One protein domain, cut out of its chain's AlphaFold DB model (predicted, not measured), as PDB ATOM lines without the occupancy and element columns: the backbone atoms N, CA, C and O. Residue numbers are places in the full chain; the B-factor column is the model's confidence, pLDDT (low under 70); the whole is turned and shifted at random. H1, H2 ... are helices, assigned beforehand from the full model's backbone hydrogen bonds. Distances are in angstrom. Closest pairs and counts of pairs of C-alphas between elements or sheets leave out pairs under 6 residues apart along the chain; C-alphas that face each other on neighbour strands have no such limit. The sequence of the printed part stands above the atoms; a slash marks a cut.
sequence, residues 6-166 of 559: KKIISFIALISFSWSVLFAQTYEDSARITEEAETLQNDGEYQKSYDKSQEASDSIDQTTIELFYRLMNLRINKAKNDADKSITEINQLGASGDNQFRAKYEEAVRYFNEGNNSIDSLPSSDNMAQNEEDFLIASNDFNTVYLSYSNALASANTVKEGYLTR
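AT A GLANCE: This is residues 6 to 166 of the 559 residues of the protein "LysM domain-containing protein" of Brachyspira catarrhinii (UniProt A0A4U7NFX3). A long rod is built along one helix, H3, which runs through most of its length; H2 folds back beside the first part of H3 as a helical hairpin, and toward the other end H4 and H5 pack with H3 in a three-helix bundle. The short H1 packs on residues 61 to 68 of H3, and residues 16 to 21, in the link from H1 to H2, stick out. The printed part has 161 residues with five named helices, H1 to H5 in chain order, and no named strand: the class is all helix. It is only just loose, close to extended, with a radius of gyration of the C-alphas of 22.4 A, and its C-alphas span 79 by 28 by 21 A.

HOW THE PARTS SIT: H3, residues 46 to 92, is the hub and touches the four other helices. H2, residues 24 to 42, touches residues 46 to 63 of H3 at a shallow tilt of 14 degrees, opposite ways; their closest C-alphas, of Ala 37 and Ser 49, are 4.3 A apart. H5, residues 132 to 166, touches H3 at a shallow tilt of 21 degrees, the same way, closest at the C-alphas of Ala 83 and Leu 153, 4.3 A apart. H4, residues 102 to 119, touches residues 144 to 159 of H5 at a shallow tilt of 24 degrees, opposite ways, and their closest C-alphas, of Ala 108 and Ala 152, are 4.2 A apart. Residues 105 to 112 of H4 touch residues 80 to 90 of H3 at a tilt of 32 degrees, only just short of steep, opposite ways; the closest C-alphas, of Ile 87 and Ala 108, are 7.1 A apart. H3, H4 and H5 form an up and down bundle, each helix running against the one before it in the chain. H1, residues 6 to 14, touches H3 at a shallow tilt of 20 degrees, the same way, with the C-alphas of Ile 12 and Phe 68 closest at 6.9 A. H1 and H5 are near each other, while H2 is apart from H1, H4 and H5. In the five helices every O i to N i+4 pair is within hydrogen-bond range.

IN THESE COORDINATES: H3 measures 69.2 A from C-alpha 46 at (272.867, 465.967, 354.326) to C-alpha 92 at (290.824, 425.379, 407.381). H5 measures 50.0 A and ends at C-alpha 166 at (283.029, 412.142, 403.714). H2 measures 27.1 A, H4 25.6 A and H1 12.5 A.

THE WHOLE: The two C-alphas farthest apart, of Asp 43 and Asn 99, are 78.7 A apart. The printed part has no cut. The link from H4 to H5, residues 120 to 131, is long, and that from H2 to H3 is tight. The mean pLDDT of the printed part is 77.4; 53 residues are under 70, among them residues 6 to 35 and 46 to 61.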
ATOM      1  N   LYS A   6     274.965 446.566 366.903       54.53
ATOM      2  CA  LYS A   6     274.208 445.304 367.015       54.53
ATOM      3  C   LYS A   6     275.038 444.159 367.602       54.53
ATOM      4  O   LYS A   6     274.490 443.330 368.325       54.53
ATOM      5  N   LYS A   7     276.343 444.111 367.316       56.09
ATOM      6  CA  LYS A   7     277.239 443.058 367.808       56.09
ATOM      7  C   LYS A   7     277.581 443.242 369.289       56.09
ATOM      8  O   LYS A   7     277.547 442.259 370.021       56.09
ATOM      9  N   ILE A   8     277.827 444.472 369.749       57.25
ATOM     10  CA  ILE A   8     278.144 444.760 371.163       57.25
ATOM     11  C   ILE A   8     276.936 444.461 372.059       57.25
ATOM     12  O   ILE A   8     277.072 443.791 373.085       57.25
ATOM     13  N   ILE A   9     275.733 444.858 371.630       55.53
ATOM     14  CA  ILE A   9     274.487 444.550 372.348       55.53
ATOM     15  C   ILE A   9     274.257 443.033 372.429       55.53
ATOM     16  O   ILE A   9     273.865 442.526 373.481       55.53
ATOM     17  N   SER A  10     274.538 442.281 371.356       49.75
ATOM     18  CA  SER A  10     274.474 440.812 371.392       49.75
ATOM     19  C   SER A  10     275.474 440.194 372.377       49.75
ATOM     20  O   SER A  10     275.109 439.240 373.062       49.75
ATOM     21  N   PHE A  11     276.690 440.739 372.508       51.59
ATOM     22  CA  PHE A  11     277.673 440.273 373.496       51.59
ATOM     23  C   PHE A  11     277.228 440.545 374.937       51.59
ATOM     24  O   PHE A  11     277.325 439.653 375.775       51.59
ATOM     25  N   ILE A  12     276.661 441.721 375.225       52.75
ATOM     26  CA  ILE A  12     276.108 442.038 376.553       52.75
ATOM     27  C   ILE A  12     274.903 441.146 376.883       52.75
ATOM     28  O   ILE A  12     274.790 440.652 378.005       52.75
ATOM     29  N   ALA A  13     274.033 440.872 375.907       43.69
ATOM     30  CA  ALA A  13     272.896 439.966 376.078       43.69
ATOM     31  C   ALA A  13     273.328 438.513 376.365       43.69
ATOM     32  O   ALA A  13     272.672 437.813 377.138       43.69
ATOM     33  N   LEU A  14     274.459 438.073 375.801       47.16
ATOM     34  CA  LEU A  14     275.053 436.751 376.039       47.16
ATOM     35  C   LEU A  14     275.598 436.566 377.466       47.16
ATOM     36  O   LEU A  14     275.779 435.432 377.903       47.16
ATOM     37  N   ILE A  15     275.823 437.650 378.220       50.53
ATOM     38  CA  ILE A  15     276.398 437.606 379.578       50.53
ATOM     39  C   ILE A  15     275.357 437.235 380.655       50.53
ATOM     40  O   ILE A  15     275.721 436.982 381.802       50.53
ATOM     41  N   SER A  16     274.077 437.074 380.300       42.12
ATOM     42  CA  SER A  16     273.008 436.577 381.187       42.12
ATOM     43  C   SER A  16     272.894 437.349 382.513       42.12
ATOM     44  O   SER A  16     273.233 436.852 383.584       42.12
ATOM     45  N   PHE A  17     272.359 438.567 382.439       46.81
ATOM     46  CA  PHE A  17     271.653 439.204 383.550       46.81
ATOM     47  C   PHE A  17     270.328 439.772 383.036       46.81
ATOM     48  O   PHE A  17     270.238 440.288 381.923       46.81
ATOM     49  N   SER A  18     269.290 439.626 383.853       36.59
ATOM     50  CA  SER A  18     267.943 440.152 383.664       36.59
ATOM     51  C   SER A  18     267.956 441.652 383.331       36.59
ATOM     52  O   SER A  18     268.544 442.458 384.048       36.59
ATOM     53  N   TRP A  19     267.275 442.006 382.238       34.25
ATOM     54  CA  TRP A  19     266.981 443.364 381.762       34.25
ATOM     55  C   TRP A  19     266.288 444.233 382.823       34.25
ATOM     56  O   TRP A  19     265.061 444.356 382.822       34.25
ATOM     57  N   SER A  20     267.007 444.824 383.777       40.09
ATOM     58  CA  SER A  20     266.323 445.673 384.771       40.09
ATOM     59  C   SER A  20     267.116 446.843 385.329       40.09
ATOM     60  O   SER A  20     266.621 447.486 386.250       40.09
ATOM     61  N   VAL A  21     268.304 447.170 384.813       42.53
ATOM     62  CA  VAL A  21     269.051 448.317 385.343       42.53
ATOM     63  C   VAL A  21     269.734 449.117 384.225       42.53
ATOM     64  O   VAL A  21     270.706 448.660 383.638       42.53
ATOM     65  N   LEU A  22     269.208 450.338 384.039       47.31
ATOM     66  CA  LEU A  22     269.809 451.554 383.456       47.31
ATOM     67  C   LEU A  22     269.963 451.658 381.922       47.31
ATOM     68  O   LEU A  22     270.956 451.228 381.352       47.31
ATOM     69  N   PHE A  23     269.030 452.392 381.291       50.81
ATOM     70  CA  PHE A  23     269.152 452.943 379.925       50.81
ATOM     71  C   PHE A  23     268.761 454.438 379.818       50.81
ATOM     72  O   PHE A  23     268.591 454.944 378.719       50.81
ATOM     73  N   ALA A  24     268.569 455.174 380.919       49.69
ATOM     74  CA  ALA A  24     267.940 456.502 380.829       49.69
ATOM     75  C   ALA A  24     268.840 457.580 380.180       49.69
ATOM     76  O   ALA A  24     268.412 458.236 379.239       49.69
ATOM     77  N   GLN A  25     270.096 457.728 380.617       47.97
ATOM     78  CA  GLN A  25     270.981 458.811 380.144       47.97
ATOM     79  C   GLN A  25     271.552 458.592 378.733       47.97
ATOM     80  O   GLN A  25     271.698 459.541 377.972       47.97
ATOM     81  N   THR A  26     271.822 457.342 378.349       51.44
ATOM     82  CA  THR A  26     272.343 456.990 377.015       51.44
ATOM     83  C   THR A  26     271.350 457.263 375.896       51.44
ATOM     84  O   THR A  26     271.744 457.680 374.808       51.44
ATOM     85  N   TYR A  27     270.060 457.045 376.159       52.56
ATOM     86  CA  TYR A  27     269.007 457.390 375.214       52.56
ATOM     87  C   TYR A  27     268.763 458.897 375.157       52.56
ATOM     88  O   TYR A  27     268.454 459.382 374.080       52.56
ATOM     89  N   GLU A  28     268.935 459.642 376.254       54.56
ATOM     90  CA  GLU A  28     268.766 461.104 376.257       54.56
ATOM     91  C   GLU A  28     269.836 461.824 375.421       54.56
ATOM     92  O   GLU A  28     269.490 462.641 374.567       54.56
ATOM     93  N   ASP A  29     271.122 461.496 375.594       55.00
ATOM     94  CA  ASP A  29     272.201 462.119 374.813       55.00
ATOM     95  C   ASP A  29     272.177 461.682 373.337       55.00
ATOM     96  O   ASP A  29     272.368 462.508 372.443       55.00
ATOM     97  N   SER A  30     271.867 460.409 373.057       54.50
ATOM     98  CA  SER A  30     271.687 459.925 371.684       54.50
ATOM     99  C   SER A  30     270.448 460.521 371.015       54.50
ATOM    100  O   SER A  30     270.522 460.906 369.848       54.50
ATOM    101  N   ALA A  31     269.330 460.656 371.738       55.91
ATOM    102  CA  ALA A  31     268.126 461.306 371.228       55.91
ATOM    103  C   ALA A  31     268.404 462.767 370.876       55.91
ATOM    104  O   ALA A  31     268.038 463.190 369.784       55.91
ATOM    105  N   ARG A  32     269.139 463.499 371.726       66.56
ATOM    106  CA  ARG A  32     269.566 464.878 371.441       66.56
ATOM    107  C   ARG A  32     270.425 464.969 370.175       66.56
ATOM    108  O   ARG A  32     270.155 465.794 369.311       66.56
ATOM    109  N   ILE A  33     271.444 464.117 370.031       63.66
ATOM    110  CA  ILE A  33     272.341 464.131 368.856       63.66
ATOM    111  C   ILE A  33     271.594 463.681 367.580       63.66
ATOM    112  O   ILE A  33     271.878 464.168 366.486       63.66
ATOM    113  N   THR A  34     270.600 462.797 367.710       59.69
ATOM    114  CA  THR A  34     269.734 462.362 366.598       59.69
ATOM    115  C   THR A  34     268.765 463.468 366.168       59.69
ATOM    116  O   THR A  34     268.586 463.684 364.974       59.69
ATOM    117  N   GLU A  35     268.204 464.223 367.115       67.25
ATOM    118  CA  GLU A  35     267.352 465.394 366.856       67.25
ATOM    119  C   GLU A  35     268.140 466.523 366.158       67.25
ATOM    120  O   GLU A  35     267.663 467.141 365.199       67.25
ATOM    121  N   GLU A  36     269.403 466.735 366.551       70.50
ATOM    122  CA  GLU A  36     270.341 467.617 365.841       70.50
ATOM    123  C   GLU A  36     270.629 467.121 364.408       70.50
ATOM    124  O   GLU A  36     270.680 467.922 363.470       70.50
ATOM    125  N   ALA A  37     270.768 465.807 364.206       62.81
ATOM    126  CA  ALA A  37     270.983 465.209 362.888       62.81
ATOM    127  C   ALA A  37     269.757 465.347 361.964       62.81
ATOM    128  O   ALA A  37     269.920 465.653 360.780       62.81
ATOM    129  N   GLU A  38     268.542 465.156 362.485       62.69
ATOM    130  CA  GLU A  38     267.284 465.343 361.748       62.69
ATOM    131  C   GLU A  38     267.081 466.806 361.340       62.69
ATOM    132  O   GLU A  38     266.694 467.091 360.204       62.69
ATOM    133  N   THR A  39     267.413 467.743 362.231       72.88
ATOM    134  CA  THR A  39     267.373 469.184 361.939       72.88
ATOM    135  C   THR A  39     268.308 469.531 360.775       72.88
ATOM    136  O   THR A  39     267.876 470.116 359.783       72.88
ATOM    137  N   LEU A  40     269.561 469.060 360.820       71.81
ATOM    138  CA  LEU A  40     270.540 469.249 359.741       71.81
ATOM    139  C   LEU A  40     270.108 468.597 358.414       71.81
ATOM    140  O   LEU A  40     270.457 469.084 357.338       71.81
ATOM    141  N   GLN A  41     269.345 467.499 358.466       64.19
ATOM    142  CA  GLN A  41     268.811 466.840 357.272       64.19
ATOM    143  C   GLN A  41     267.712 467.673 356.608       64.19
ATOM    144  O   GLN A  41     267.687 467.800 355.381       64.19
ATOM    145  N   ASN A  42     266.818 468.238 357.421       72.94
ATOM    146  CA  ASN A  42     265.714 469.083 356.971       72.94
ATOM    147  C   ASN A  42     266.208 470.413 356.374       72.94
ATOM    148  O   ASN A  42     265.590 470.924 355.441       72.94
ATOM    149  N   ASP A  43     267.364 470.903 356.829       84.06
ATOM    150  CA  ASP A  43     268.028 472.109 356.312       84.06
ATOM    151  C   ASP A  43     268.850 471.870 355.022       84.06
ATOM    152  O   ASP A  43     269.477 472.787 354.488       84.06
ATOM    153  N   GLY A  44     268.849 470.643 354.483       66.88
ATOM    154  CA  GLY A  44     269.565 470.273 353.252       66.88
ATOM    155  C   GLY A  44     271.066 470.002 353.438       66.88
ATOM    156  O   GLY A  44     271.776 469.736 352.465       66.88
ATOM    157  N   GLU A  45     271.559 470.010 354.678       72.06
ATOM    158  CA  GLU A  45     272.951 469.743 355.059       72.06
ATOM    159  C   GLU A  45     273.197 468.236 355.277       72.06
ATOM    160  O   GLU A  45     273.663 467.781 356.326       72.06
ATOM    161  N   TYR A  46     272.896 467.435 354.249       64.38
ATOM    162  CA  TYR A  46     272.867 465.967 354.326       64.38
ATOM    163  C   TYR A  46     274.174 465.324 354.819       64.38
ATOM    164  O   TYR A  46     274.128 464.333 355.544       64.38
ATOM    165  N   GLN A  47     275.338 465.881 354.465       61.78
ATOM    166  CA  GLN A  47     276.627 465.347 354.921       61.78
ATOM    167  C   GLN A  47     276.837 465.570 356.426       61.78
ATOM    168  O   GLN A  47     277.266 464.653 357.118       61.78
ATOM    169  N   LYS A  48     276.474 466.747 356.953       66.75
ATOM    170  CA  LYS A  48     276.593 467.044 358.389       66.75
ATOM    171  C   LYS A  48     275.591 466.243 359.213       66.75
ATOM    172  O   LYS A  48     275.938 465.758 360.280       66.75
ATOM    173  N   SER A  49     274.371 466.066 358.700       56.16
ATOM    174  CA  SER A  49     273.367 465.175 359.294       56.16
ATOM    175  C   SER A  49     273.877 463.734 359.392       56.16
ATOM    176  O   SER A  49     273.818 463.118 360.457       56.16
ATOM    177  N   TYR A  50     274.465 463.218 358.306       62.88
ATOM    178  CA  TYR A  50     275.096 461.901 358.296       62.88
ATOM    179  C   TYR A  50     276.207 461.797 359.346       62.88
ATOM    180  O   TYR A  50     276.189 460.861 360.143       62.88
ATOM    181  N   ASP A  51     277.119 462.770 359.405       69.56
ATOM    182  CA  ASP A  51     278.210 462.802 360.386       69.56
ATOM    183  C   ASP A  51     277.691 462.898 361.837       69.56
ATOM    184  O   ASP A  51     278.254 462.279 362.737       69.56
ATOM    185  N   LYS A  52     276.565 463.582 362.071       66.44
ATOM    186  CA  LYS A  52     275.941 463.695 363.398       66.44
ATOM    187  C   LYS A  52     275.226 462.408 363.827       66.44
ATOM    188  O   LYS A  52     275.347 461.984 364.972       66.44
ATOM    189  N   SER A  53     274.572 461.709 362.895       59.25
ATOM    190  CA  SER A  53     274.023 460.363 363.150       59.25
ATOM    191  C   SER A  53     275.117 459.340 363.493       59.25
ATOM    192  O   SER A  53     274.901 458.423 364.284       59.25
ATOM    193  N   GLN A  54     276.312 459.519 362.922       64.00
ATOM    194  CA  GLN A  54     277.492 458.702 363.204       64.00
ATOM    195  C   GLN A  54     278.023 458.987 364.609       64.00
ATOM    196  O   GLN A  54     278.294 458.055 365.353       64.00
ATOM    197  N   GLU A  55     278.073 460.258 365.007       66.25
ATOM    198  CA  GLU A  55     278.450 460.678 366.362       66.25
ATOM    199  C   GLU A  55     277.489 460.122 367.432       66.25
ATOM    200  O   GLU A  55     277.935 459.625 368.465       66.25
ATOM    201  N   ALA A  56     276.174 460.114 367.166       61.75
ATOM    202  CA  ALA A  56     275.187 459.479 368.049       61.75
ATOM    203  C   ALA A  56     275.423 457.965 368.185       61.75
ATOM    204  O   ALA A  56     275.316 457.413 369.283       61.75
ATOM    205  N   SER A  57     275.750 457.301 367.071       62.75
ATOM    206  CA  SER A  57     276.084 455.875 367.027       62.75
ATOM    207  C   SER A  57     277.348 455.572 367.840       62.75
ATOM    208  O   SER A  57     277.336 454.673 368.680       62.75
ATOM    209  N   ASP A  58     278.408 456.359 367.648       66.38
ATOM    210  CA  ASP A  58     279.694 456.209 368.336       66.38
ATOM    211  C   ASP A  58     279.567 456.479 369.854       66.38
ATOM    212  O   ASP A  58     280.168 455.778 370.671       66.38
ATOM    213  N   SER A  59     278.728 457.442 370.259       66.12
ATOM    214  CA  SER A  59     278.456 457.754 371.673       66.12
ATOM    215  C   SER A  59     277.706 456.632 372.408       66.12
ATOM    216  O   SER A  59     278.014 456.344 373.574       66.12
ATOM    217  N   ILE A  60     276.733 455.983 371.755       64.50
ATOM    218  CA  ILE A  60     276.042 454.806 372.313       64.50
ATOM    219  C   ILE A  60     277.041 453.665 372.510       64.50
ATOM    220  O   ILE A  60     277.045 453.014 373.558       64.50
ATOM    221  N   ASP A  61     277.894 453.440 371.518       68.19
ATOM    222  CA  ASP A  61     278.900 452.386 371.523       68.19
ATOM    223  C   ASP A  61     279.922 452.559 372.661       68.19
ATOM    224  O   ASP A  61     280.151 451.619 373.425       68.19
ATOM    225  N   GLN A  62     280.464 453.767 372.859       70.94
ATOM    226  CA  GLN A  62     281.386 454.065 373.966       70.94
ATOM    227  C   GLN A  62     280.756 453.821 375.342       70.94
ATOM    228  O   GLN A  62     281.354 453.166 376.197       70.94
ATOM    229  N   THR A  63     279.520 454.281 375.549       69.44
ATOM    230  CA  THR A  63     278.838 454.092 376.840       69.44
ATOM    231  C   THR A  63     278.507 452.619 377.097       69.44
ATOM    232  O   THR A  63     278.541 452.132 378.229       69.44
ATOM    233  N   THR A  64     278.217 451.875 376.030       71.12
ATOM    234  CA  THR A  64     277.954 450.436 376.088       71.12
ATOM    235  C   THR A  64     279.222 449.649 376.455       71.12
ATOM    236  O   THR A  64     279.156 448.724 377.271       71.12
ATOM    237  N   ILE A  65     280.386 450.044 375.926       75.38
ATOM    238  CA  ILE A  65     281.697 449.501 376.317       75.38
ATOM    239  C   ILE A  65     281.983 449.789 377.795       75.38
ATOM    240  O   ILE A  65     282.333 448.871 378.536       75.38
ATOM    241  N   GLU A  66     281.775 451.025 378.252       76.44
ATOM    242  CA  GLU A  66     281.995 451.398 379.654       76.44
ATOM    243  C   GLU A  66     281.151 450.542 380.613       76.44
ATOM    244  O   GLU A  66     281.646 450.027 381.623       76.44
ATOM    245  N   LEU A  67     279.876 450.330 380.274       71.25
ATOM    246  CA  LEU A  67     278.977 449.477 381.047       71.25
ATOM    247  C   LEU A  67     279.463 448.021 381.088       71.25
ATOM    248  O   LEU A  67     279.455 447.409 382.160       71.25
ATOM    249  N   PHE A  68     279.919 447.476 379.955       77.06
ATOM    250  CA  PHE A  68     280.510 446.136 379.899       77.06
ATOM    251  C   PHE A  68     281.722 446.021 380.838       77.06
ATOM    252  O   PHE A  68     281.779 445.085 381.638       77.06
ATOM    253  N   TYR A  69     282.637 446.996 380.821       83.31
ATOM    254  CA  TYR A  69     283.845 446.996 381.658       83.31
ATOM    255  C   TYR A  69     283.476 447.038 383.144       83.31
ATOM    256  O   TYR A  69     283.987 446.245 383.940       83.31
ATOM    257  N   ARG A  70     282.552 447.922 383.542       78.69
ATOM    258  CA  ARG A  70     282.068 448.007 384.933       78.69
ATOM    259  C   ARG A  70     281.421 446.694 385.383       78.69
ATOM    260  O   ARG A  70     281.728 446.199 386.470       78.69
ATOM    261  N   LEU A  71     280.559 446.105 384.552       73.88
ATOM    262  CA  LEU A  71     279.866 444.855 384.872       73.88
ATOM    263  C   LEU A  71     280.838 443.671 384.978       73.88
ATOM    264  O   LEU A  71     280.714 442.855 385.894       73.88
ATOM    265  N   MET A  72     281.823 443.585 384.083       81.81
ATOM    266  CA  MET A  72     282.850 442.544 384.135       81.81
ATOM    267  C   MET A  72     283.740 442.658 385.355       81.81
ATOM    268  O   MET A  72     283.930 441.658 386.046       81.81
ATOM    269  N   ASN A  73     284.179 443.864 385.705       83.38
ATOM    270  CA  ASN A  73     284.912 444.086 386.945       83.38
ATOM    271  C   ASN A  73     284.100 443.666 388.181       83.38
ATOM    272  O   ASN A  73     284.624 442.977 389.056       83.38
ATOM    273  N   LEU A  74     282.804 443.995 388.248       80.19
ATOM    274  CA  LEU A  74     281.929 443.534 389.335       80.19
ATOM    275  C   LEU A  74     281.832 442.002 389.394       80.19
ATOM    276  O   LEU A  74     281.933 441.414 390.474       80.19
ATOM    277  N   ARG A  75     281.664 441.343 388.242       80.38
ATOM    278  CA  ARG A  75     281.551 439.881 388.151       80.38
ATOM    279  C   ARG A  75     282.850 439.181 388.555       80.38
ATOM    280  O   ARG A  75     282.799 438.208 389.304       80.38
ATOM    281  N   ILE A  76     283.991 439.693 388.098       87.31
ATOM    282  CA  ILE A  76     285.331 439.213 388.451       87.31
ATOM    283  C   ILE A  76     285.571 439.373 389.948       87.31
ATOM    284  O   ILE A  76     285.931 438.400 390.603       87.31
ATOM    285  N   ASN A  77     285.296 440.551 390.517       85.75
ATOM    286  CA  ASN A  77     285.472 440.797 391.949       85.75
ATOM    287  C   ASN A  77     284.610 439.865 392.804       85.75
ATOM    288  O   ASN A  77     285.088 439.318 393.797       85.75
ATOM    289  N   LYS A  78     283.355 439.625 392.403       83.00
ATOM    290  CA  LYS A  78     282.497 438.647 393.080       83.00
ATOM    291  C   LYS A  78     283.081 437.233 392.992       83.00
ATOM    292  O   LYS A  78     283.205 436.575 394.020       83.00
ATOM    293  N   ALA A  79     283.449 436.776 391.793       84.56
ATOM    294  CA  ALA A  79     284.013 435.441 391.590       84.56
ATOM    295  C   ALA A  79     285.319 435.248 392.374       84.56
ATOM    296  O   ALA A  79     285.500 434.211 393.007       84.56
ATOM    297  N   LYS A  80     286.188 436.265 392.394       95.56
ATOM    298  CA  LYS A  80     287.417 436.300 393.189       95.56
ATOM    299  C   LYS A  80     287.119 436.155 394.679       95.56
ATOM    300  O   LYS A  80     287.669 435.265 395.312       95.56
ATOM    301  N   ASN A  81     286.231 436.981 395.232       92.69
ATOM    302  CA  ASN A  81     285.898 436.942 396.658       92.69
ATOM    303  C   ASN A  81     285.259 435.606 397.071       92.69
ATOM    304  O   ASN A  81     285.597 435.055 398.117       92.69
ATOM    305  N   ASP A  82     284.357 435.064 396.246       89.00
ATOM    306  CA  ASP A  82     283.728 433.765 396.501       89.00
ATOM    307  C   ASP A  82     284.762 432.626 396.443       89.00
ATOM    308  O   ASP A  82     284.753 431.740 397.302       89.00
ATOM    309  N   ALA A  83     285.669 432.651 395.457       95.81
ATOM    310  CA  ALA A  83     286.745 431.673 395.325       95.81
ATOM    311  C   ALA A  83     287.722 431.741 396.507       95.81
ATOM    312  O   ALA A  83     287.999 430.709 397.112       95.81
ATOM    313  N   ASP A  84     288.189 432.937 396.876       97.62
ATOM    314  CA  ASP A  84     289.114 433.161 397.993       97.62
ATOM    315  C   ASP A  84     288.534 432.656 399.320       97.62
ATOM    316  O   ASP A  84     289.170 431.895 400.058       97.62
ATOM    317  N   LYS A  85     287.265 432.993 399.579       95.81
ATOM    318  CA  LYS A  85     286.528 432.500 400.742       95.81
ATOM    319  C   LYS A  85     286.435 430.974 400.738       95.81
ATOM    320  O   LYS A  85     286.747 430.348 401.748       95.81
ATOM    321  N   SER A  86     286.027 430.371 399.618       94.25
ATOM    322  CA  SER A  86     285.865 428.915 399.517       94.25
ATOM    323  C   SER A  86     287.204 428.183 399.682       94.25
ATOM    324  O   SER A  86     287.279 427.221 400.442       94.25
ATOM    325  N   ILE A  87     288.286 428.684 399.068       96.31
ATOM    326  CA  ILE A  87     289.656 428.157 399.208       96.31
ATOM    327  C   ILE A  87     290.144 428.258 400.660       96.31
ATOM    328  O   ILE A  87     290.738 427.311 401.186       96.31
ATOM    329  N   THR A  88     289.870 429.378 401.329       95.50
ATOM    330  CA  THR A  88     290.220 429.577 402.740       95.50
ATOM    331  C   THR A  88     289.481 428.586 403.639       95.50
ATOM    332  O   THR A  88     290.106 427.939 404.480       95.50
ATOM    333  N   GLU A  89     288.173 428.411 403.437       91.31
ATOM    334  CA  GLU A  89     287.352 427.468 404.204       91.31
ATOM    335  C   GLU A  89     287.841 426.021 404.043       91.31
ATOM    336  O   GLU A  89     288.057 425.329 405.037       91.31
ATOM    337  N   ILE A  90     288.081 425.550 402.813       91.75
ATOM    338  CA  ILE A  90     288.556 424.170 402.599       91.75
ATOM    339  C   ILE A  90     289.981 423.945 403.117       91.75
ATOM    340  O   ILE A  90     290.308 422.834 403.536       91.75
ATOM    341  N   ASN A  91     290.825 424.982 403.148       90.94
ATOM    342  CA  ASN A  91     292.137 424.891 403.784       90.94
ATOM    343  C   ASN A  91     292.015 424.750 405.309       90.94
ATOM    344  O   ASN A  91     292.700 423.920 405.899       90.94
ATOM    345  N   GLN A  92     291.108 425.503 405.944       88.62
ATOM    346  CA  GLN A  92     290.824 425.379 407.381       88.62
ATOM    347  C   GLN A  92     290.237 424.011 407.745       88.62
ATOM    348  O   GLN A  92     290.536 423.480 408.812       88.62
ATOM    349  N   LEU A  93     289.456 423.412 406.842       84.44
ATOM    350  CA  LEU A  93     288.994 422.028 406.966       84.44
ATOM    351  C   LEU A  93     290.129 420.999 406.809       84.44
ATOM    352  O   LEU A  93     289.920 419.829 407.095       84.44
ATOM    353  N   GLY A  94     291.331 421.400 406.383       86.75
ATOM    354  CA  GLY A  94     292.492 420.518 406.237       86.75
ATOM    355  C   GLY A  94     292.596 419.815 404.882       86.75
ATOM    356  O   GLY A  94     293.406 418.901 404.730       86.75
ATOM    357  N   ALA A  95     291.823 420.236 403.874       84.88
ATOM    358  CA  ALA A  95     291.835 419.607 402.549       84.88
ATOM    359  C   ALA A  95     293.204 419.692 401.843       84.88
ATOM    360  O   ALA A  95     293.521 418.840 401.013       84.88
ATOM    361  N   SER A  96     294.034 420.680 402.191       86.25
ATOM    362  CA  SER A  96     295.389 420.857 401.650       86.25
ATOM    363  C   SER A  96     296.346 419.716 402.018       86.25
ATOM    364  O   SER A  96     297.248 419.398 401.244       86.25
ATOM    365  N   GLY A  97     296.131 419.059 403.163       86.69
ATOM    366  CA  GLY A  97     296.902 417.893 403.607       86.69
ATOM    367  C   GLY A  97     296.261 416.543 403.269       86.69
ATOM    368  O   GLY A  97     296.841 415.503 403.573       86.69
ATOM    369  N   ASP A  98     295.068 416.529 402.670       88.56
ATOM    370  CA  ASP A  98     294.280 415.313 402.466       88.56
ATOM    371  C   ASP A  98     294.615 414.607 401.143       88.56
ATOM    372  O   ASP A  98     294.500 415.187 400.069       88.56
ATOM    373  N   ASN A  99     294.951 413.316 401.185       88.75
ATOM    374  CA  ASN A  99     295.363 412.573 399.987       88.75
ATOM    375  C   ASN A  99     294.307 412.513 398.869       88.75
ATOM    376  O   ASN A  99     294.675 412.390 397.702       88.75
ATOM    377  N   GLN A 100     293.016 412.571 399.201       87.81
ATOM    378  CA  GLN A 100     291.923 412.466 398.233       87.81
ATOM    379  C   GLN A 100     291.572 413.826 397.620       87.81
ATOM    380  O   GLN A 100     291.237 413.899 396.438       87.81
ATOM    381  N   PHE A 101     291.645 414.899 398.411       90.94
ATOM    382  CA  PHE A 101     291.185 416.228 397.996       90.94
ATOM    383  C   PHE A 101     292.306 417.205 397.635       90.94
ATOM    384  O   PHE A 101     292.043 418.180 396.927       90.94
ATOM    385  N   ARG A 102     293.554 416.925 398.029       91.94
ATOM    386  CA  ARG A 102     294.709 417.802 397.794       91.94
ATOM    387  C   ARG A 102     294.889 418.185 396.330       91.94
ATOM    388  O   ARG A 102     295.083 419.357 396.047       91.94
ATOM    389  N   ALA A 103     294.746 417.248 395.391       92.75
ATOM    390  CA  ALA A 103     294.908 417.551 393.964       92.75
ATOM    391  C   ALA A 103     293.880 418.582 393.454       92.75
ATOM    392  O   ALA A 103     294.219 419.485 392.693       92.75
ATOM    393  N   LYS A 104     292.619 418.478 393.894       92.00
ATOM    394  CA  LYS A 104     291.559 419.432 393.530       92.00
ATOM    395  C   LYS A 104     291.672 420.756 394.292       92.00
ATOM    396  O   LYS A 104     291.328 421.798 393.741       92.00
ATOM    397  N   TYR A 105     292.199 420.728 395.516       94.56
ATOM    398  CA  TYR A 105     292.577 421.929 396.258       94.56
ATOM    399  C   TYR A 105     293.696 422.701 395.537       94.56
ATOM    400  O   TYR A 105     293.555 423.893 395.280       94.56
ATOM    401  N   GLU A 106     294.771 422.010 395.149       95.38
ATOM    402  CA  GLU A 106     295.889 422.574 394.384       95.38
ATOM    403  C   GLU A 106     295.410 423.139 393.034       95.38
ATOM    404  O   GLU A 106     295.844 424.218 392.633       95.38
ATOM    405  N   GLU A 107     294.461 422.473 392.364       96.19
ATOM    406  CA  GLU A 107     293.820 422.988 391.147       96.19
ATOM    407  C   GLU A 107     293.062 424.306 391.395       96.19
ATOM    408  O   GLU A 107     293.210 425.246 390.613       96.19
ATOM    409  N   ALA A 108     292.290 424.407 392.485       97.12
ATOM    410  CA  ALA A 108     291.580 425.637 392.841       97.12
ATOM    411  C   ALA A 108     292.550 426.804 393.103       97.12
ATOM    412  O   ALA A 108     292.356 427.899 392.576       97.12
ATOM    413  N   VAL A 109     293.624 426.553 393.860       97.62
ATOM    414  CA  VAL A 109     294.682 427.541 394.134       97.62
ATOM    415  C   VAL A 109     295.389 427.962 392.845       97.62
ATOM    416  O   VAL A 109     295.646 429.149 392.644       97.62
ATOM    417  N   ARG A 110     295.672 427.016 391.942       98.00
ATOM    418  CA  ARG A 110     296.283 427.310 390.640       98.00
ATOM    419  C   ARG A 110     295.413 428.265 389.821       98.00
ATOM    420  O   ARG A 110     295.912 429.311 389.418       98.00
ATOM    421  N   TYR A 111     294.129 427.952 389.631       98.19
ATOM    422  CA  TYR A 111     293.207 428.822 388.890       98.19
ATOM    423  C   TYR A 111     293.052 430.204 389.542       98.19
ATOM    424  O   TYR A 111     292.975 431.216 388.848       98.19
ATOM    425  N   PHE A 112     293.051 430.272 390.876       98.12
ATOM    426  CA  PHE A 112     292.992 431.543 391.596       98.12
ATOM    427  C   PHE A 112     294.232 432.411 391.333       98.12
ATOM    428  O   PHE A 112     294.115 433.609 391.075       98.12
ATOM    429  N   ASN A 113     295.421 431.801 391.331       97.69
ATOM    430  CA  ASN A 113     296.674 432.487 391.017       97.69
ATOM    431  C   ASN A 113     296.747 432.924 389.549       97.69
ATOM    432  O   ASN A 113     297.207 434.027 389.276       97.69
ATOM    433  N   GLU A 114     296.259 432.110 388.608       96.50
ATOM    434  CA  GLU A 114     296.132 432.497 387.193       96.50
ATOM    435  C   GLU A 114     295.260 433.753 387.032       96.50
ATOM    436  O   GLU A 114     295.636 434.680 386.310       96.50
ATOM    437  N   GLY A 115     294.142 433.823 387.764       96.19
ATOM    438  CA  GLY A 115     293.281 435.005 387.813       96.19
ATOM    439  C   GLY A 115     293.989 436.228 388.402       96.19
ATOM    440  O   GLY A 115     293.910 437.309 387.824       96.19
ATOM    441  N   ASN A 116     294.718 436.069 389.514       96.69
ATOM    442  CA  ASN A 116     295.474 437.166 390.137       96.69
ATOM    443  C   ASN A 116     296.603 437.687 389.238       96.69
ATOM    444  O   ASN A 116     296.817 438.888 389.177       96.69
ATOM    445  N   ASN A 117     297.300 436.809 388.517       95.56
ATOM    446  CA  ASN A 117     298.385 437.210 387.616       95.56
ATOM    447  C   ASN A 117     297.886 438.000 386.395       95.56
ATOM    448  O   ASN A 117     298.659 438.731 385.788       95.56
ATOM    449  N   SER A 118     296.612 437.828 386.034       92.81
ATOM    450  CA  SER A 118     296.019 438.388 384.813       92.81
ATOM    451  C   SER A 118     295.065 439.560 385.090       92.81
ATOM    452  O   SER A 118     294.602 440.217 384.160       92.81
ATOM    453  N   ILE A 119     294.739 439.836 386.358       92.50
ATOM    454  CA  ILE A 119     293.773 440.886 386.715       92.50
ATOM    455  C   ILE A 119     294.337 442.292 386.484       92.50
ATOM    456  O   ILE A 119     293.608 443.168 386.031       92.50
ATOM    457  N   ASP A 120     295.636 442.488 386.724       88.25
ATOM    458  CA  ASP A 120     296.304 443.785 386.558       88.25
ATOM    459  C   ASP A 120     296.525 444.142 385.078       88.25
ATOM    460  O   ASP A 120     296.756 445.303 384.748       88.25
ATOM    461  N   SER A 121     296.428 443.157 384.175       87.25
ATOM    462  CA  SER A 121     296.464 443.367 382.723       87.25
ATOM    463  C   SER A 121     295.106 443.730 382.116       87.25
ATOM    464  O   SER A 121     295.032 443.948 380.909       87.25
ATOM    465  N   LEU A 122     294.033 443.794 382.913       88.94
ATOM    466  CA  LEU A 122     292.721 444.176 382.396       88.94
ATOM    467  C   LEU A 122     292.705 445.650 381.961       88.94
ATOM    468  O   LEU A 122     293.247 446.513 382.657       88.94
ATOM    469  N   PRO A 123     292.049 445.970 380.834       83.50
ATOM    470  CA  PRO A 123     291.974 447.339 380.356       83.50
ATOM    471  C   PRO A 123     291.166 448.223 381.324       83.50
ATOM    472  O   PRO A 123     290.128 447.825 381.860       83.50
ATOM    473  N   SER A 124     291.677 449.434 381.566       76.38
ATOM    474  CA  SER A 124     291.092 450.408 382.499       76.38
ATOM    475  C   SER A 124     290.006 451.264 381.839       76.38
ATOM    476  O   SER A 124     289.924 451.345 380.613       76.38
ATOM    477  N   SER A 125     289.203 451.957 382.654       65.56
ATOM    478  CA  SER A 125     288.222 452.943 382.173       65.56
ATOM    479  C   SER A 125     288.853 454.080 381.366       65.56
ATOM    480  O   SER A 125     288.175 454.684 380.544       65.56
ATOM    481  N   ASP A 126     290.140 454.353 381.573       68.19
ATOM    482  CA  ASP A 126     290.842 455.457 380.915       68.19
ATOM    483  C   ASP A 126     291.383 455.053 379.530       68.19
ATOM    484  O   ASP A 126     291.657 455.916 378.702       68.19
ATOM    485  N   ASN A 127     291.482 453.745 379.251       72.38
ATOM    486  CA  ASN A 127     291.941 453.168 377.982       72.38
ATOM    487  C   ASN A 127     290.902 452.181 377.420       72.38
ATOM    488  O   ASN A 127     291.206 451.017 377.152       72.38
ATOM    489  N   MET A 128     289.654 452.632 377.272       74.94
ATOM    490  CA  MET A 128     288.593 451.817 376.674       74.94
ATOM    491  C   MET A 128     288.845 451.562 375.182       74.94
ATOM    492  O   MET A 128     289.384 452.414 374.472       74.94
ATOM    493  N   ALA A 129     288.429 450.384 374.711       79.69
ATOM    494  CA  ALA A 129     288.528 449.979 373.311       79.69
ATOM    495  C   ALA A 129     287.932 451.027 372.354       79.69
ATOM    496  O   ALA A 129     286.823 451.513 372.566       79.69
ATOM    497  N   GLN A 130     288.669 451.352 371.286       76.44
ATOM    498  CA  GLN A 130     288.289 452.392 370.318       76.44
ATOM    499  C   GLN A 130     287.692 451.818 369.024       76.44
ATOM    500  O   GLN A 130     287.170 452.555 368.188       76.44
ATOM    501  N   ASN A 131     287.795 450.504 368.825       77.75
ATOM    502  CA  ASN A 131     287.264 449.799 367.665       77.75
ATOM    503  C   ASN A 131     286.816 448.372 368.040       77.75
ATOM    504  O   ASN A 131     287.038 447.901 369.156       77.75
ATOM    505  N   GLU A 132     286.179 447.683 367.088       72.62
ATOM    506  CA  GLU A 132     285.622 446.337 367.296       72.62
ATOM    507  C   GLU A 132     286.695 445.292 367.655       72.62
ATOM    508  O   GLU A 132     286.437 444.411 368.471       72.62
ATOM    509  N   GLU A 133     287.895 445.386 367.076       81.81
ATOM    510  CA  GLU A 133     288.990 444.438 367.315       81.81
ATOM    511  C   GLU A 133     289.544 444.583 368.740       81.81
ATOM    512  O   GLU A 133     289.628 443.593 369.469       81.81
ATOM    513  N   ASP A 134     289.786 445.819 369.183       83.62
ATOM    514  CA  ASP A 134     290.215 446.130 370.551       83.62
ATOM    515  C   ASP A 134     289.173 445.680 371.586       83.62
ATOM    516  O   ASP A 134     289.518 445.160 372.649       83.62
ATOM    517  N   PHE A 135     287.879 445.850 371.282       81.69
ATOM    518  CA  PHE A 135     286.803 445.415 372.174       81.69
ATOM    519  C   PHE A 135     286.758 443.891 372.304       81.69
ATOM    520  O   PHE A 135     286.575 443.377 373.406       81.69
ATOM    521  N   LEU A 136     286.946 443.158 371.202       80.69
ATOM    522  CA  LEU A 136     286.994 441.695 371.223       80.69
ATOM    523  C   LEU A 136     288.187 441.179 372.036       80.69
ATOM    524  O   LEU A 136     288.026 440.224 372.795       80.69
ATOM    525  N   ILE A 137     289.352 441.823 371.921       85.56
ATOM    526  CA  ILE A 137     290.535 441.512 372.736       85.56
ATOM    527  C   ILE A 137     290.223 441.753 374.218       85.56
ATOM    528  O   ILE A 137     290.279 440.814 375.008       85.56
ATOM    529  N   ALA A 138     289.761 442.956 374.574       85.00
ATOM    530  CA  ALA A 138     289.398 443.301 375.948       85.00
ATOM    531  C   ALA A 138     288.339 442.352 376.535       85.00
ATOM    532  O   ALA A 138     288.450 441.901 377.673       85.00
ATOM    533  N   SER A 139     287.309 442.018 375.755       82.38
ATOM    534  CA  SER A 139     286.263 441.079 376.162       82.38
ATOM    535  C   SER A 139     286.826 439.684 376.432       82.38
ATOM    536  O   SER A 139     286.422 439.037 377.401       82.38
ATOM    537  N   ASN A 140     287.751 439.208 375.597       85.81
ATOM    538  CA  ASN A 140     288.425 437.931 375.816       85.81
ATOM    539  C   ASN A 140     289.310 437.965 377.066       85.81
ATOM    540  O   ASN A 140     289.298 436.993 377.823       85.81
ATOM    541  N   ASP A 141     290.003 439.072 377.331       90.56
ATOM    542  CA  ASP A 141     290.824 439.243 378.532       90.56
ATOM    543  C   ASP A 141     289.958 439.227 379.802       90.56
ATOM    544  O   ASP A 141     290.195 438.422 380.708       90.56
ATOM    545  N   PHE A 142     288.873 440.014 379.836       87.12
ATOM    546  CA  PHE A 142     287.893 439.990 380.933       87.12
ATOM    547  C   PHE A 142     287.311 438.591 381.150       87.12
ATOM    548  O   PHE A 142     287.218 438.119 382.287       87.12
ATOM    549  N   ASN A 143     286.924 437.910 380.070       85.75
ATOM    550  CA  ASN A 143     286.359 436.571 380.161       85.75
ATOM    551  C   ASN A 143     287.391 435.552 380.663       85.75
ATOM    552  O   ASN A 143     287.048 434.693 381.468       85.75
ATOM    553  N   THR A 144     288.653 435.671 380.250       91.44
ATOM    554  CA  THR A 144     289.746 434.809 380.715       91.44
ATOM    555  C   THR A 144     289.939 434.948 382.224       91.44
ATOM    556  O   THR A 144     289.885 433.946 382.937       91.44
ATOM    557  N   VAL A 145     290.044 436.181 382.734       93.75
ATOM    558  CA  VAL A 145     290.176 436.436 384.180       93.75
ATOM    559  C   VAL A 145     288.955 435.929 384.951       93.75
ATOM    560  O   VAL A 145     289.093 435.280 385.992       93.75
ATOM    561  N   TYR A 146     287.745 436.181 384.441       87.31
ATOM    562  CA  TYR A 146     286.515 435.677 385.049       87.31
ATOM    563  C   TYR A 146     286.486 434.143 385.113       87.31
ATOM    564  O   TYR A 146     286.150 433.577 386.156       87.31
ATOM    565  N   LEU A 147     286.852 433.464 384.021       90.44
ATOM    566  CA  LEU A 147     286.883 432.005 383.951       90.44
ATOM    567  C   LEU A 147     287.910 431.414 384.918       90.44
ATOM    568  O   LEU A 147     287.593 430.413 385.556       90.44
ATOM    569  N   SER A 148     289.076 432.039 385.105       96.25
ATOM    570  CA  SER A 148     290.050 431.615 386.119       96.25
ATOM    571  C   SER A 148     289.433 431.600 387.524       96.25
ATOM    572  O   SER A 148     289.432 430.561 388.182       96.25
ATOM    573  N   TYR A 149     288.801 432.689 387.975       95.19
ATOM    574  CA  TYR A 149     288.153 432.700 389.296       95.19
ATOM    575  C   TYR A 149     286.923 431.783 389.380       95.19
ATOM    576  O   TYR A 149     286.703 431.136 390.404       95.19
ATOM    577  N   SER A 150     286.132 431.683 388.311       91.81
ATOM    578  CA  SER A 150     284.979 430.776 388.254       91.81
ATOM    579  C   SER A 150     285.407 429.307 388.356       91.81
ATOM    580  O   SER A 150     284.775 428.529 389.073       91.81
ATOM    581  N   ASN A 151     286.493 428.924 387.680       95.12
ATOM    582  CA  ASN A 151     287.070 427.583 387.759       95.12
ATOM    583  C   ASN A 151     287.673 427.322 389.143       95.12
ATOM    584  O   ASN A 151     287.468 426.243 389.699       95.12
ATOM    585  N   ALA A 152     288.336 428.319 389.739       97.50
ATOM    586  CA  ALA A 152     288.828 428.238 391.112       97.50
ATOM    587  C   ALA A 152     287.689 427.949 392.106       97.50
ATOM    588  O   ALA A 152     287.782 427.009 392.896       97.50
ATOM    589  N   LEU A 153     286.582 428.696 392.018       94.00
ATOM    590  CA  LEU A 153     285.393 428.488 392.847       94.00
ATOM    591  C   LEU A 153     284.762 427.105 392.623       94.00
ATOM    592  O   LEU A 153     284.404 426.432 393.589       94.00
ATOM    593  N   ALA A 154     284.638 426.658 391.371       93.75
ATOM    594  CA  ALA A 154     284.073 425.348 391.044       93.75
ATOM    595  C   ALA A 154     284.919 424.192 391.615       93.75
ATOM    596  O   ALA A 154     284.375 423.272 392.238       93.75
ATOM    597  N   SER A 155     286.248 424.260 391.466       94.44
ATOM    598  CA  SER A 155     287.168 423.284 392.059       94.44
ATOM    599  C   SER A 155     287.110 423.319 393.591       94.44
ATOM    600  O   SER A 155     287.015 422.259 394.212       94.44
ATOM    601  N   ALA A 156     287.067 424.506 394.208       95.00
ATOM    602  CA  ALA A 156     286.951 424.652 395.661       95.00
ATOM    603  C   ALA A 156     285.634 424.075 396.213       95.00
ATOM    604  O   ALA A 156     285.644 423.330 397.192       95.00
ATOM    605  N   ASN A 157     284.501 424.334 395.552       93.00
ATOM    606  CA  ASN A 157     283.198 423.803 395.965       93.00
ATOM    607  C   ASN A 157     283.127 422.276 395.830       93.00
ATOM    608  O   ASN A 157     282.606 421.613 396.725       93.00
ATOM    609  N   THR A 158     283.722 421.713 394.775       93.00
ATOM    610  CA  THR A 158     283.836 420.253 394.609       93.00
ATOM    611  C   THR A 158     284.592 419.621 395.781       93.00
ATOM    612  O   THR A 158     284.172 418.595 396.320       93.00
ATOM    613  N   VAL A 159     285.699 420.245 396.207       92.44
ATOM    614  CA  VAL A 159     286.454 419.807 397.391       92.44
ATOM    615  C   VAL A 159     285.601 419.921 398.648       92.44
ATOM    616  O   VAL A 159     285.517 418.960 399.407       92.44
ATOM    617  N   LYS A 160     284.945 421.065 398.862       90.94
ATOM    618  CA  LYS A 160     284.134 421.331 400.054       90.94
ATOM    619  C   LYS A 160     283.010 420.311 400.227       90.94
ATOM    620  O   LYS A 160     282.876 419.726 401.301       90.94
ATOM    621  N   GLU A 161     282.222 420.078 399.182       90.12
ATOM    622  CA  GLU A 161     281.105 419.130 399.218       90.12
ATOM    623  C   GLU A 161     281.590 417.698 399.444       90.12
ATOM    624  O   GLU A 161     281.049 416.990 400.299       90.12
ATOM    625  N   GLY A 162     282.641 417.282 398.731       90.44
ATOM    626  CA  GLY A 162     283.221 415.952 398.889       90.44
ATOM    627  C   GLY A 162     283.798 415.728 400.288       90.44
ATOM    628  O   GLY A 162     283.528 414.695 400.907       90.44
ATOM    629  N   TYR A 163     284.547 416.704 400.807       88.25
ATOM    630  CA  TYR A 163     285.181 416.636 402.120       88.25
ATOM    631  C   TYR A 163     284.134 416.582 403.237       88.25
ATOM    632  O   TYR A 163     284.124 415.637 404.024       88.25
ATOM    633  N   LEU A 164     283.189 417.531 403.259       87.12
ATOM    634  CA  LEU A 164     282.128 417.569 404.271       87.12
ATOM    635  C   LEU A 164     281.259 416.311 404.235       87.12
ATOM    636  O   LEU A 164     280.910 415.777 405.284       87.12
ATOM    637  N   THR A 165     280.937 415.799 403.045       91.12
ATOM    638  CA  THR A 165     280.151 414.563 402.911       91.12
ATOM    639  C   THR A 165     280.898 413.365 403.491       91.12
ATOM    640  O   THR A 165     280.312 412.577 404.241       91.12
ATOM    641  N   ARG A 166     282.194 413.226 403.184       90.94
ATOM    642  CA  ARG A 166     283.029 412.142 403.714       90.94
ATOM    643  C   ARG A 166     283.153 412.234 405.232       90.94
ATOM    644  O   ARG A 166     282.892 411.243 405.914       90.94
TER     645      ARG A 166